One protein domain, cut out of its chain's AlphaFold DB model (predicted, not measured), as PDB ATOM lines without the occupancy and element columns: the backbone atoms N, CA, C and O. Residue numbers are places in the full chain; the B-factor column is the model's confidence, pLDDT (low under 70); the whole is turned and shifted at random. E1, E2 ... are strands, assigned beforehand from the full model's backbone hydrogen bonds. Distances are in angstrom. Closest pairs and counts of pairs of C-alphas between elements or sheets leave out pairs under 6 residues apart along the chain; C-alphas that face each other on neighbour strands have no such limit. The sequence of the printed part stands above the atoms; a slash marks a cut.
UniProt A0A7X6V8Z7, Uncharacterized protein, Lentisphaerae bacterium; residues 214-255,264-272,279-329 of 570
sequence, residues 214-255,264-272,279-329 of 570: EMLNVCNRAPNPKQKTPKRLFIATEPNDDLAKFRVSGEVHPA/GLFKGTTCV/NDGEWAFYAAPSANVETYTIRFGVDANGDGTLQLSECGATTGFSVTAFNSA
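Overview. This is residues 214 to 255, 264 to 272 and 279 to 329 of the 570 residues of an uncharacterized protein of Lentisphaerae bacterium (UniProt A0A7X6V8Z7). A small sandwich, two sheets face to face: a strongly twisted five-strand sheet, with the smaller pair E2 and E5 covering part of one face. Two long stretches without named elements, residues 214 to 231 and 302 to 314, lie toward the outside. The printed part has 102 residues, 48 of them, under half, in seven named strands, E1 to E7, with no named helix: the class is all strand. The larger sheet, order E1 E7 E6 E3 E4, is mixed; E2 and E5 are antiparallel. The whole is compact, radius of gyration of the C-alphas 14.1 A, spanning 38 by 31 by 27 A.

Along the chain. E1, residues 232 to 236, begins at C-alpha (47.934, -37.072, 46.899). E2 is residues 244 to 253, 28.7 A long; E3, 264 to 267; E4, 270 to 272; E5, 283 to 287. E6, residues 293 to 301, is 26.0 A long. E7, residues 315 to 326, is 25.8 A long, bends by 75 degrees at residue 320 and ends at C-alpha (40.965, -26.048, 44.294).

Arrangement. E6 and E7 form a hairpin, with N 296 and O 323 2.7 A apart. E1, an edge strand, is parallel to E7, N 233 to O 322 2.9 A. On the other side of E7 comes E6, then antiparallel E3, N 266 to O 297 2.8 A. E3 and edge strand E4 form a hairpin, N 272 to O 265 2.8 A. E2 and E5 have N 246 and O 285 3.0 A apart. The sheets' facing parts are 10.0 A centre to centre, with best planes 18 degrees apart; the closest C-alphas of E2 and E7, Ala 244 and Ala 325, are 6.4 A apart.

Size, cuts and confidence. The farthest C-alphas, Pro 254 and Ala 329, are 43.1 A apart. The printed part has two cuts: between residues 255 and 264, where 8 residues are not printed and the C-alphas of 255 and 264 are 18.8 A apart, and between residues 272 and 279, where 6 are not printed and the C-alphas of 272 and 279 are 23.2 A apart. The link E6 to E7 is long. Mean pLDDT of the printed part is 73.5; residues 214 to 236, 238 to 240 and 317 to 321 are under 70.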
ATOM      1  N   GLU A 214      51.615 -31.043  37.579       65.75
ATOM      2  CA  GLU A 214      50.821 -30.003  36.927       65.75
ATOM      3  C   GLU A 214      51.479 -29.532  35.613       65.75
ATOM      4  O   GLU A 214      52.698 -29.437  35.528       65.75
ATOM      5  N   MET A 215      50.691 -29.216  34.581       63.44
ATOM      6  CA  MET A 215      51.217 -28.841  33.255       63.44
ATOM      7  C   MET A 215      51.796 -27.435  33.154       63.44
ATOM      8  O   MET A 215      52.655 -27.194  32.312       63.44
ATOM      9  N   LEU A 216      51.264 -26.483  33.918       55.84
ATOM     10  CA  LEU A 216      51.608 -25.072  33.746       55.84
ATOM     11  C   LEU A 216      52.691 -24.584  34.710       55.84
ATOM     12  O   LEU A 216      52.993 -23.389  34.708       55.84
ATOM     13  N   ASN A 217      53.273 -25.489  35.508       47.03
ATOM     14  CA  ASN A 217      54.298 -25.172  36.505       47.03
ATOM     15  C   ASN A 217      53.895 -23.980  37.397       47.03
ATOM     16  O   ASN A 217      54.703 -23.102  37.705       47.03
ATOM     17  N   VAL A 218      52.613 -23.915  37.766       47.09
ATOM     18  CA  VAL A 218      52.053 -22.866  38.629       47.09
ATOM     19  C   VAL A 218      52.257 -23.289  40.091       47.09
ATOM     20  O   VAL A 218      52.777 -22.526  40.904       47.09
ATOM     21  N   CYS A 219      51.985 -24.558  40.385       45.12
ATOM     22  CA  CYS A 219      52.229 -25.276  41.622       45.12
ATOM     23  C   CYS A 219      53.519 -26.104  41.488       45.12
ATOM     24  O   CYS A 219      53.525 -27.175  40.879       45.12
ATOM     25  N   ASN A 220      54.631 -25.650  42.072       42.91
ATOM     26  CA  ASN A 220      55.837 -26.474  42.087       42.91
ATOM     27  C   ASN A 220      55.598 -27.786  42.836       42.91
ATOM     28  O   ASN A 220      55.091 -27.806  43.958       42.91
ATOM     29  N   ARG A 221      56.008 -28.871  42.176       45.44
ATOM     30  CA  ARG A 221      56.054 -30.240  42.678       45.44
ATOM     31  C   ARG A 221      56.642 -30.263  44.089       45.44
ATOM     32  O   ARG A 221      57.827 -30.023  44.283       45.44
ATOM     33  N   ALA A 222      55.827 -30.632  45.062       34.44
ATOM     34  CA  ALA A 222      56.324 -31.281  46.257       34.44
ATOM     35  C   ALA A 222      55.520 -32.568  46.429       34.44
ATOM     36  O   ALA A 222      54.424 -32.545  46.995       34.44
ATOM     37  N   PRO A 223      56.054 -33.731  46.011       40.94
ATOM     38  CA  PRO A 223      55.990 -34.841  46.946       40.94
ATOM     39  C   PRO A 223      56.412 -34.274  48.301       40.94
ATOM     40  O   PRO A 223      57.482 -33.676  48.398       40.94
ATOM     41  N   ASN A 224      55.556 -34.365  49.318       38.06
ATOM     42  CA  ASN A 224      55.980 -34.045  50.673       38.06
ATOM     43  C   ASN A 224      57.315 -34.793  50.903       38.06
ATOM     44  O   ASN A 224      57.304 -36.026  50.849       38.06
ATOM     45  N   PRO A 225      58.461 -34.110  51.116       35.03
ATOM     46  CA  PRO A 225      59.765 -34.778  51.172       35.03
ATOM     47  C   PRO A 225      59.884 -35.758  52.348       35.03
ATOM     48  O   PRO A 225      60.780 -36.601  52.371       35.03
ATOM     49  N   LYS A 226      58.966 -35.672  53.322       34.59
ATOM     50  CA  LYS A 226      58.818 -36.601  54.448       34.59
ATOM     51  C   LYS A 226      57.840 -37.754  54.144       34.59
ATOM     52  O   LYS A 226      57.873 -38.767  54.844       34.59
ATOM     53  N   GLN A 227      56.998 -37.669  53.106       35.41
ATOM     54  CA  GLN A 227      56.161 -38.786  52.647       35.41
ATOM     55  C   GLN A 227      56.922 -39.642  51.632       35.41
ATOM     56  O   GLN A 227      57.008 -39.328  50.451       35.41
ATOM     57  N   LYS A 228      57.398 -40.807  52.087       33.56
ATOM     58  CA  LYS A 228      58.098 -41.809  51.257       33.56
ATOM     59  C   LYS A 228      57.267 -42.382  50.087       33.56
ATOM     60  O   LYS A 228      57.808 -43.134  49.289       33.56
ATOM     61  N   THR A 229      55.987 -42.018  49.971       42.94
ATOM     62  CA  THR A 229      55.093 -42.283  48.827       42.94
ATOM     63  C   THR A 229      54.009 -41.191  48.808       42.94
ATOM     64  O   THR A 229      53.122 -41.238  49.669       42.94
ATOM     65  N   PRO A 230      54.045 -40.183  47.923       48.91
ATOM     66  CA  PRO A 230      53.117 -39.050  47.998       48.91
ATOM     67  C   PRO A 230      51.707 -39.464  47.565       48.91
ATOM     68  O   PRO A 230      51.414 -39.422  46.383       48.91
ATOM     69  N   LYS A 231      50.818 -39.858  48.494       56.75
ATOM     70  CA  LYS A 231      49.460 -40.390  48.216       56.75
ATOM     71  C   LYS A 231      48.480 -39.390  47.578       56.75
ATOM     72  O   LYS A 231      47.361 -39.777  47.252       56.75
ATOM     73  N   ARG A 232      48.831 -38.107  47.439       60.47
ATOM     74  CA  ARG A 232      47.934 -37.072  46.899       60.47
ATOM     75  C   ARG A 232      48.696 -35.970  46.162       60.47
ATOM     76  O   ARG A 232      49.762 -35.573  46.617       60.47
ATOM     77  N   LEU A 233      48.112 -35.444  45.086       67.06
ATOM     78  CA  LEU A 233      48.549 -34.228  44.393       67.06
ATOM     79  C   LEU A 233      47.517 -33.125  44.603       67.06
ATOM     80  O   LEU A 233      46.321 -33.386  44.550       67.06
ATOM     81  N   PHE A 234      47.972 -31.901  44.823       68.88
ATOM     82  CA  PHE A 234      47.127 -30.730  45.026       68.88
ATOM     83  C   PHE A 234      47.334 -29.755  43.861       68.88
ATOM     84  O   PHE A 234      48.475 -29.532  43.469       68.88
ATOM     85  N   ILE A 235      46.253 -29.216  43.285       69.75
ATOM     86  CA  ILE A 235      46.307 -28.382  42.068       69.75
ATOM     87  C   ILE A 235      45.277 -27.253  42.153       69.75
ATOM     88  O   ILE A 235      44.156 -27.479  42.603       69.75
ATOM     89  N   ALA A 236      45.616 -26.046  41.706       68.44
ATOM     90  CA  ALA A 236      44.654 -24.952  41.572       68.44
ATOM     91  C   ALA A 236      44.093 -24.868  40.139       68.44
ATOM     92  O   ALA A 236      44.804 -25.135  39.174       68.44
ATOM     93  N   THR A 237      42.820 -24.494  39.987       72.06
ATOM     94  CA  THR A 237      42.242 -24.197  38.668       72.06
ATOM     95  C   THR A 237      42.786 -22.902  38.123       72.06
ATOM     96  O   THR A 237      42.899 -21.970  38.905       72.06
ATOM     97  N   GLU A 238      43.014 -22.822  36.810       68.31
ATOM     98  CA  GLU A 238      43.416 -21.626  36.063       68.31
ATOM     99  C   GLU A 238      42.375 -20.478  36.105       68.31
ATOM    100  O   GLU A 238      41.175 -20.742  36.111       68.31
ATOM    101  N   PRO A 239      42.787 -19.183  36.109       60.97
ATOM    102  CA  PRO A 239      41.863 -18.079  36.385       60.97
ATOM    103  C   PRO A 239      40.947 -17.786  35.199       60.97
ATOM    104  O   PRO A 239      39.957 -17.074  35.342       60.97
ATOM    105  N   ASN A 240      41.349 -18.245  34.013       65.69
ATOM    106  CA  ASN A 240      40.731 -17.884  32.746       65.69
ATOM    107  C   ASN A 240      39.817 -18.987  32.200       65.69
ATOM    108  O   ASN A 240      38.984 -18.687  31.350       65.69
ATOM    109  N   ASP A 241      39.976 -20.236  32.645       72.69
ATOM    110  CA  ASP A 241      39.170 -21.372  32.182       72.69
ATOM    111  C   ASP A 241      38.637 -22.269  33.314       72.69
ATOM    112  O   ASP A 241      37.883 -23.196  33.030       72.69
ATOM    113  N   ASP A 242      38.966 -21.979  34.579       75.81
ATOM    114  CA  ASP A 242      38.571 -22.761  35.755       75.81
ATOM    115  C   ASP A 242      38.963 -24.253  35.678       75.81
ATOM    116  O   ASP A 242      38.345 -25.107  36.319       75.81
ATOM    117  N   LEU A 243      40.047 -24.575  34.958       79.69
ATOM    118  CA  LEU A 243      40.569 -25.937  34.837       79.69
ATOM    119  C   LEU A 243      41.875 -26.127  35.609       79.69
ATOM    120  O   LEU A 243      42.821 -25.358  35.473       79.69
ATOM    121  N   ALA A 244      41.959 -27.200  36.391       77.31
ATOM    122  CA  ALA A 244      43.211 -27.714  36.937       77.31
ATOM    123  C   ALA A 244      43.825 -28.704  35.935       77.31
ATOM    124  O   ALA A 244      43.179 -29.692  35.575       77.31
ATOM    125  N   LYS A 245      45.056 -28.452  35.473       78.81
ATOM    126  CA  LYS A 245      45.692 -29.206  34.375       78.81
ATOM    127  C   LYS A 245      46.911 -29.989  34.854       78.81
ATOM    128  O   LYS A 245      47.841 -29.402  35.398       78.81
ATOM    129  N   PHE A 246      46.960 -31.295  34.613       75.62
ATOM    130  CA  PHE A 246      48.070 -32.142  35.069       75.62
ATOM    131  C   PHE A 246      48.336 -33.328  34.157       75.62
ATOM    132  O   PHE A 246      47.455 -33.814  33.455       75.62
ATOM    133  N   ARG A 247      49.581 -33.787  34.171       78.50
ATOM    134  CA  ARG A 247      50.075 -34.955  33.463       78.50
ATOM    135  C   ARG A 247      50.343 -36.088  34.420       78.50
ATOM    136  O   ARG A 247      50.722 -35.870  35.566       78.50
ATOM    137  N   VAL A 248      50.170 -37.289  33.908       77.31
ATOM    138  CA  VAL A 248      50.433 -38.548  34.581       77.31
ATOM    139  C   VAL A 248      51.316 -39.372  33.663       77.31
ATOM    140  O   VAL A 248      50.976 -39.569  32.499       77.31
ATOM    141  N   SER A 249      52.416 -39.888  34.187       75.81
ATOM    142  CA  SER A 249      53.212 -40.918  33.534       75.81
ATOM    143  C   SER A 249      53.057 -42.233  34.280       75.81
ATOM    144  O   SER A 249      52.795 -42.276  35.486       75.81
ATOM    145  N   GLY A 250      53.165 -43.326  33.544       74.94
ATOM    146  CA  GLY A 250      52.907 -44.645  34.077       74.94
ATOM    147  C   GLY A 250      53.533 -45.737  33.237       74.94
ATOM    148  O   GLY A 250      53.891 -45.526  32.080       74.94
ATOM    149  N   GLU A 251      53.665 -46.902  33.848       79.50
ATOM    150  CA  GLU A 251      54.100 -48.119  33.181       79.50
ATOM    151  C   GLU A 251      52.875 -48.962  32.857       79.50
ATOM    152  O   GLU A 251      51.980 -49.114  33.686       79.50
ATOM    153  N   VAL A 252      52.845 -49.505  31.643       82.75
ATOM    154  CA  VAL A 252      51.804 -50.421  31.180       82.75
ATOM    155  C   VAL A 252      52.474 -51.722  30.775       82.75
ATOM    156  O   VAL A 252      53.428 -51.717  29.991       82.75
ATOM    157  N   HIS A 253      51.957 -52.837  31.279       86.12
ATOM    158  CA  HIS A 253      52.448 -54.169  30.964       86.12
ATOM    159  C   HIS A 253      51.323 -55.052  30.412       86.12
ATOM    160  O   HIS A 253      50.311 -55.233  31.087       86.12
ATOM    161  N   PRO A 254      51.502 -55.639  29.211       86.12
ATOM    162  CA  PRO A 254      52.643 -55.467  28.303       86.12
ATOM    163  C   PRO A 254      52.661 -54.085  27.619       86.12
ATOM    164  O   PRO A 254      51.618 -53.551  27.251       86.12
ATOM    165  N   ALA A 255      53.855 -53.532  27.368       83.75
ATOM    166  CA  ALA A 255      54.029 -52.175  26.823       83.75
ATOM    167  C   ALA A 255      53.357 -51.949  25.454       83.75
ATOM    168  O   ALA A 255      52.935 -50.837  25.146       83.75
ATOM    169  N   GLY A 264      41.210 -42.427  33.394       89.25
ATOM    170  CA  GLY A 264      40.005 -41.682  33.729       89.25
ATOM    171  C   GLY A 264      40.153 -40.980  35.068       89.25
ATOM    172  O   GLY A 264      40.736 -41.515  36.014       89.25
ATOM    173  N   LEU A 265      39.613 -39.771  35.145       90.06
ATOM    174  CA  LEU A 265      39.522 -38.967  36.348       90.06
ATOM    175  C   LEU A 265      38.153 -39.194  36.988       90.06
ATOM    176  O   LEU A 265      37.131 -38.854  36.404       90.06
ATOM    177  N   PHE A 266      38.125 -39.751  38.195       90.50
ATOM    178  CA  PHE A 266      36.894 -40.158  38.869       90.50
ATOM    179  C   PHE A 266      36.574 -39.275  40.071       90.50
ATOM    180  O   PHE A 266      37.400 -39.117  40.972       90.50
ATOM    181  N   LYS A 267      35.331 -38.788  40.140       89.69
ATOM    182  CA  LYS A 267      34.714 -38.244  41.355       89.69
ATOM    183  C   LYS A 267      33.841 -39.332  41.978       89.69
ATOM    184  O   LYS A 267      32.751 -39.628  41.490       89.69
ATOM    185  N   GLY A 268      34.326 -39.953  43.051       87.31
ATOM    186  CA  GLY A 268      33.683 -41.146  43.606       87.31
ATOM    187  C   GLY A 268      33.679 -42.282  42.578       87.31
ATOM    188  O   GLY A 268      34.733 -42.830  42.262       87.31
ATOM    189  N   THR A 269      32.499 -42.621  42.063       86.88
ATOM    190  CA  THR A 269      32.292 -43.690  41.073       86.88
ATOM    191  C   THR A 269      32.103 -43.184  39.645       86.88
ATOM    192  O   THR A 269      32.033 -43.989  38.725       86.88
ATOM    193  N   THR A 270      32.011 -41.871  39.439       89.31
ATOM    194  CA  THR A 270      31.718 -41.279  38.129       89.31
ATOM    195  C   THR A 270      32.994 -40.756  37.490       89.31
ATOM    196  O   THR A 270      33.701 -39.956  38.106       89.31
ATOM    197  N   CYS A 271      33.273 -41.176  36.257       90.69
ATOM    198  CA  CYS A 271      34.312 -40.565  35.440       90.69
ATOM    199  C   CYS A 271      33.856 -39.165  35.006       90.69
ATOM    200  O   CYS A 271      32.767 -38.994  34.463       90.69
ATOM    201  N   VAL A 272      34.668 -38.157  35.303       90.25
ATOM    202  CA  VAL A 272      34.407 -36.740  35.005       90.25
ATOM    203  C   VAL A 272      35.389 -36.171  33.982       90.25
ATOM    204  O   VAL A 272      35.283 -35.006  33.609       90.25
ATOM    205  N   ASN A 279      52.588 -37.367  22.948       77.25
ATOM    206  CA  ASN A 279      53.663 -37.943  22.126       77.25
ATOM    207  C   ASN A 279      54.868 -38.444  22.942       77.25
ATOM    208  O   ASN A 279      55.657 -39.238  22.439       77.25
ATOM    209  N   ASP A 280      55.023 -37.972  24.178       72.00
ATOM    210  CA  ASP A 280      56.052 -38.403  25.134       72.00
ATOM    211  C   ASP A 280      55.647 -39.664  25.922       72.00
ATOM    212  O   ASP A 280      56.430 -40.167  26.724       72.00
ATOM    213  N   GLY A 281      54.457 -40.216  25.660       73.44
ATOM    214  CA  GLY A 281      53.947 -41.418  26.314       73.44
ATOM    215  C   GLY A 281      53.170 -41.155  27.603       73.44
ATOM    216  O   GLY A 281      52.655 -42.109  28.179       73.44
ATOM    217  N   GLU A 282      53.036 -39.898  28.028       81.38
ATOM    218  CA  GLU A 282      52.262 -39.508  29.206       81.38
ATOM    219  C   GLU A 282      50.787 -39.251  28.878       81.38
ATOM    220  O   GLU A 282      50.396 -39.111  27.719       81.38
ATOM    221  N   TRP A 283      49.950 -39.136  29.908       84.69
ATOM    222  CA  TRP A 283      48.544 -38.764  29.774       84.69
ATOM    223  C   TRP A 283      48.258 -37.427  30.417       84.69
ATOM    224  O   TRP A 283      48.683 -37.132  31.530       84.69
ATOM    225  N   ALA A 284      47.482 -36.633  29.704       85.00
ATOM    226  CA  ALA A 284      47.136 -35.281  30.061       85.00
ATOM    227  C   ALA A 284      45.681 -35.202  30.545       85.00
ATOM    228  O   ALA A 284      44.791 -35.752  29.902       85.00
ATOM    229  N   PHE A 285      45.441 -34.510  31.659       86.94
ATOM    230  CA  PHE A 285      44.143 -34.401  32.319       86.94
ATOM    231  C   PHE A 285      43.759 -32.965  32.635       86.94
ATOM    232  O   PHE A 285      44.608 -32.116  32.927       86.94
ATOM    233  N   TYR A 286      42.445 -32.756  32.684       86.06
ATOM    234  CA  TYR A 286      41.815 -31.515  33.099       86.06
ATOM    235  C   TYR A 286      40.722 -31.813  34.124       86.06
ATOM    236  O   TYR A 286      39.870 -32.670  33.892       86.06
ATOM    237  N   ALA A 287      40.739 -31.106  35.249       83.38
ATOM    238  CA  ALA A 287      39.716 -31.195  36.282       83.38
ATOM    239  C   ALA A 287      39.013 -29.846  36.449       83.38
ATOM    240  O   ALA A 287      39.672 -28.823  36.617       83.38
ATOM    241  N   ALA A 288      37.682 -29.860  36.450       84.94
ATOM    242  CA  ALA A 288      36.841 -28.692  36.695       84.94
ATOM    243  C   ALA A 288      36.092 -28.878  38.032       84.94
ATOM    244  O   ALA A 288      34.979 -29.417  38.036       84.94
ATOM    245  N   PRO A 289      36.692 -28.522  39.186       82.56
ATOM    246  CA  PRO A 289      36.041 -28.659  40.483       82.56
ATOM    247  C   PRO A 289      34.771 -27.814  40.542       82.56
ATOM    248  O   PRO A 289      34.786 -26.602  40.351       82.56
ATOM    249  N   SER A 290      33.654 -28.476  40.843       83.94
ATOM    250  CA  SER A 290      32.343 -27.823  41.002       83.94
ATOM    251  C   SER A 290      32.122 -27.295  42.421       83.94
ATOM    252  O   SER A 290      31.176 -26.551  42.674       83.94
ATOM    253  N   ALA A 291      33.002 -27.670  43.353       82.06
ATOM    254  CA  ALA A 291      33.076 -27.147  44.710       82.06
ATOM    255  C   ALA A 291      34.385 -26.366  44.930       82.06
ATOM    256  O   ALA A 291      35.290 -26.388  44.100       82.06
ATOM    257  N   ASN A 292      34.506 -25.703  46.084       77.88
ATOM    258  CA  ASN A 292      35.734 -25.002  46.484       77.88
ATOM    259  C   ASN A 292      36.966 -25.914  46.491       77.88
ATOM    260  O   ASN A 292      38.058 -25.492  46.117       77.88
ATOM    261  N   VAL A 293      36.771 -27.159  46.929       76.12
ATOM    262  CA  VAL A 293      37.783 -28.211  46.971       76.12
ATOM    263  C   VAL A 293      37.134 -29.498  46.500       76.12
ATOM    264  O   VAL A 293      36.047 -29.845  46.969       76.12
ATOM    265  N   GLU A 294      37.801 -30.224  45.617       80.81
ATOM    266  CA  GLU A 294      37.306 -31.499  45.120       80.81
ATOM    267  C   GLU A 294      38.446 -32.500  44.975       80.81
ATOM    268  O   GLU A 294      39.508 -32.165  44.460       80.81
ATOM    269  N   THR A 295      38.231 -33.731  45.442       83.62
ATOM    270  CA  THR A 295      39.211 -34.811  45.324       83.62
ATOM    271  C   THR A 295      38.745 -35.828  44.296       83.62
ATOM    272  O   THR A 295      37.632 -36.350  44.367       83.62
ATOM    273  N   TYR A 296      39.644 -36.143  43.380       86.25
ATOM    274  CA  TYR A 296      39.490 -37.107  42.314       86.25
ATOM    275  C   TYR A 296      40.443 -38.277  42.509       86.25
ATOM    276  O   TYR A 296      41.524 -38.142  43.081       86.25
ATOM    277  N   THR A 297      40.058 -39.433  41.990       86.69
ATOM    278  CA  THR A 297      40.933 -40.602  41.879       86.69
ATOM    279  C   THR A 297      41.239 -40.837  40.414       86.69
ATOM    280  O   THR A 297      40.354 -40.684  39.577       86.69
ATOM    281  N   ILE A 298      42.470 -41.217  40.095       84.69
ATOM    282  CA  ILE A 298      42.813 -41.613  38.730       84.69
ATOM    283  C   ILE A 298      42.672 -43.126  38.641       84.69
ATOM    284  O   ILE A 298      43.115 -43.865  39.523       84.69
ATOM    285  N   ARG A 299      42.026 -43.597  37.585       86.38
ATOM    286  CA  ARG A 299      41.908 -45.023  37.292       86.38
ATOM    287  C   ARG A 299      42.399 -45.295  35.887       86.38
ATOM    288  O   ARG A 299      42.360 -44.411  35.038       86.38
ATOM    289  N   PHE A 300      42.857 -46.518  35.675       84.69
ATOM    290  CA  PHE A 300      43.319 -46.999  34.382       84.69
ATOM    291  C   PHE A 300      42.499 -48.215  33.985       84.69
ATOM    292  O   PHE A 300      42.216 -49.095  34.806       84.69
ATOM    293  N   GLY A 301      42.128 -48.254  32.716       86.81
ATOM    294  CA  GLY A 301      41.274 -49.280  32.153       86.81
ATOM    295  C   GLY A 301      41.396 -49.334  30.643       86.81
ATOM    296  O   GLY A 301      42.248 -48.673  30.047       86.81
ATOM    297  N   VAL A 302      40.522 -50.122  30.036       87.31
ATOM    298  CA  VAL A 302      40.359 -50.193  28.587       87.31
ATOM    299  C   VAL A 302      38.950 -49.725  28.289       87.31
ATOM    300  O   VAL A 302      38.025 -50.278  28.864       87.31
ATOM    301  N   ASP A 303      38.812 -48.730  27.415       86.88
ATOM    302  CA  ASP A 303      37.518 -48.330  26.851       86.88
ATOM    303  C   ASP A 303      36.989 -49.488  26.003       86.88
ATOM    304  O   ASP A 303      37.447 -49.722  24.879       86.88
ATOM    305  N   ALA A 304      36.154 -50.312  26.618       85.19
ATOM    306  CA  ALA A 304      35.825 -51.632  26.123       85.19
ATOM    307  C   ALA A 304      34.664 -51.548  25.129       85.19
ATOM    308  O   ALA A 304      34.676 -52.220  24.094       85.19
ATOM    309  N   ASN A 305      33.725 -50.640  25.396       85.50
ATOM    310  CA  ASN A 305      32.600 -50.336  24.520       85.50
ATOM    311  C   ASN A 305      32.915 -49.262  23.453       85.50
ATOM    312  O   ASN A 305      32.153 -49.112  22.494       85.50
ATOM    313  N   GLY A 306      34.041 -48.548  23.573       84.50
ATOM    314  CA  GLY A 306      34.486 -47.537  22.614       84.50
ATOM    315  C   GLY A 306      33.728 -46.211  22.709       84.50
ATOM    316  O   GLY A 306      33.636 -45.496  21.703       84.50
ATOM    317  N   ASP A 307      33.147 -45.889  23.868       86.75
ATOM    318  CA  ASP A 307      32.363 -44.669  24.079       86.75
ATOM    319  C   ASP A 307      33.226 -43.424  24.390       86.75
ATOM    320  O   ASP A 307      32.725 -42.293  24.388       86.75
ATOM    321  N   GLY A 308      34.539 -43.603  24.572       86.06
ATOM    322  CA  GLY A 308      35.510 -42.552  24.874       86.06
ATOM    323  C   GLY A 308      35.603 -42.187  26.360       86.06
ATOM    324  O   GLY A 308      36.332 -41.252  26.726       86.06
ATOM    325  N   THR A 309      34.882 -42.887  27.236       87.19
ATOM    326  CA  THR A 309      34.850 -42.645  28.678       87.19
ATOM    327  C   THR A 309      35.014 -43.931  29.471       87.19
ATOM    328  O   THR A 309      34.399 -44.939  29.184       87.19
ATOM    329  N   LEU A 310      35.840 -43.896  30.522       88.88
ATOM    330  CA  LEU A 310      35.987 -45.071  31.377       88.88
ATOM    331  C   LEU A 310      34.819 -45.221  32.345       88.88
ATOM    332  O   LEU A 310      34.511 -44.317  33.128       88.88
ATOM    333  N   GLN A 311      34.298 -46.431  32.412       87.25
ATOM    334  CA  GLN A 311      33.380 -46.899  33.431       87.25
ATOM    335  C   GLN A 311      34.151 -47.625  34.542       87.25
ATOM    336  O   GLN A 311      35.289 -48.070  34.379       87.25
ATOM    337  N   LEU A 312      33.556 -47.738  35.733       85.88
ATOM    338  CA  LEU A 312      34.213 -48.437  36.846       85.88
ATOM    339  C   LEU A 312      34.468 -49.911  36.547       85.88
ATOM    340  O   LEU A 312      35.482 -50.455  36.985       85.88
ATOM    341  N   SER A 313      33.539 -50.534  35.830       83.81
ATOM    342  CA  SER A 313      33.659 -51.887  35.313       83.81
ATOM    343  C   SER A 313      34.865 -52.034  34.397       83.81
ATOM    344  O   SER A 313      35.516 -53.065  34.447       83.81
ATOM    345  N   GLU A 314      35.225 -51.015  33.633       87.12
ATOM    346  CA  GLU A 314      36.340 -51.041  32.684       87.12
ATOM    347  C   GLU A 314      37.708 -50.786  33.328       87.12
ATOM    348  O   GLU A 314      38.756 -50.940  32.698       87.12
ATOM    349  N   CYS A 315      37.725 -50.414  34.608       86.25
ATOM    350  CA  CYS A 315      38.948 -50.132  35.345       86.25
ATOM    351  C   CYS A 315      39.590 -51.418  35.894       86.25
ATOM    352  O   CYS A 315      38.946 -52.206  36.594       86.25
ATOM    353  N   GLY A 316      40.894 -51.587  35.664       71.12
ATOM    354  CA  GLY A 316      41.699 -52.625  36.329       71.12
ATOM    355  C   GLY A 316      42.410 -52.097  37.556       71.12
ATOM    356  O   GLY A 316      42.286 -52.629  38.654       71.12
ATOM    357  N   ALA A 317      43.094 -50.971  37.386       65.12
ATOM    358  CA  ALA A 317      43.876 -50.362  38.441       65.12
ATOM    359  C   ALA A 317      43.173 -49.113  38.974       65.12
ATOM    360  O   ALA A 317      42.762 -48.218  38.230       65.12
ATOM    361  N   THR A 318      43.070 -49.035  40.297       64.31
ATOM    362  CA  THR A 318      42.850 -47.767  40.995       64.31
ATOM    363  C   THR A 318      44.188 -47.332  41.546       64.31
ATOM    364  O   THR A 318      44.867 -48.108  42.217       64.31
ATOM    365  N   THR A 319      44.591 -46.104  41.257       62.22
ATOM    366  CA  THR A 319      45.878 -45.613  41.727       62.22
ATOM    367  C   THR A 319      45.821 -45.444  43.246       62.22
ATOM    368  O   THR A 319      44.785 -45.104  43.818       62.22
ATOM    369  N   GLY A 320      46.944 -45.651  43.937       60.91
ATOM    370  CA  GLY A 320      47.064 -45.350  45.373       60.91
ATOM    371  C   GLY A 320      47.086 -43.847  45.686       60.91
ATOM    372  O   GLY A 320      47.524 -43.460  46.773       60.91
ATOM    373  N   PHE A 321      46.678 -43.013  44.724       67.56
ATOM    374  CA  PHE A 321      46.972 -41.591  44.643       67.56
ATOM    375  C   PHE A 321      45.724 -40.785  44.247       67.56
ATOM    376  O   PHE A 321      45.036 -41.143  43.296       67.56
ATOM    377  N   SER A 322      45.423 -39.679  44.938       72.94
ATOM    378  CA  SER A 322      44.278 -38.807  44.605       72.94
ATOM    379  C   SER A 322      44.704 -37.400  44.180       72.94
ATOM    380  O   SER A 322      45.640 -36.847  44.750       72.94
ATOM    381  N   VAL A 323      43.982 -36.776  43.254       75.62
ATOM    382  CA  VAL A 323      44.174 -35.369  42.872       75.62
ATOM    383  C   VAL A 323      43.160 -34.510  43.610       75.62
ATOM    384  O   VAL A 323      41.968 -34.737  43.479       75.62
ATOM    385  N   THR A 324      43.598 -33.512  44.362       77.44
ATOM    386  CA  THR A 324      42.725 -32.528  45.002       77.44
ATOM    387  C   THR A 324      42.846 -31.204  44.264       77.44
ATOM    388  O   THR A 324      43.887 -30.553  44.331       77.44
ATOM    389  N   ALA A 325      41.784 -30.811  43.565       77.19
ATOM    390  CA  ALA A 325      41.709 -29.540  42.865       77.19
ATOM    391  C   ALA A 325      41.029 -28.465  43.728       77.19
ATOM    392  O   ALA A 325      40.044 -28.743  44.418       77.19
ATOM    393  N   PHE A 326      41.531 -27.235  43.652       75.06
ATOM    394  CA  PHE A 326      40.965 -26.048  44.294       75.06
ATOM    395  C   PHE A 326      40.520 -25.061  43.236       75.06
ATOM    396  O   PHE A 326      41.286 -24.775  42.318       75.06
ATOM    397  N   ASN A 327      39.333 -24.481  43.391       75.88
ATOM    398  CA  ASN A 327      38.964 -23.381  42.514       75.88
ATOM    399  C   ASN A 327      39.730 -22.090  42.878       75.88
ATOM    400  O   ASN A 327      40.151 -21.871  44.021       75.88
ATOM    401  N   SER A 328      39.894 -21.206  41.896       71.75
ATOM    402  CA  SER A 328      40.581 -19.917  42.051       71.75
ATOM    403  C   SER A 328      39.987 -19.030  43.162       71.75
ATOM    404  O   SER A 328      40.708 -18.283  43.831       71.75
ATOM    405  N   ALA A 329      38.671 -19.096  43.381       74.50
ATOM    406  CA  ALA A 329      37.987 -18.305  44.403       74.50
ATOM    407  C   ALA A 329      38.365 -18.743  45.828       74.50
ATOM    408  O   ALA A 329      38.683 -17.901  46.669       74.50
TER     409      ALA A 329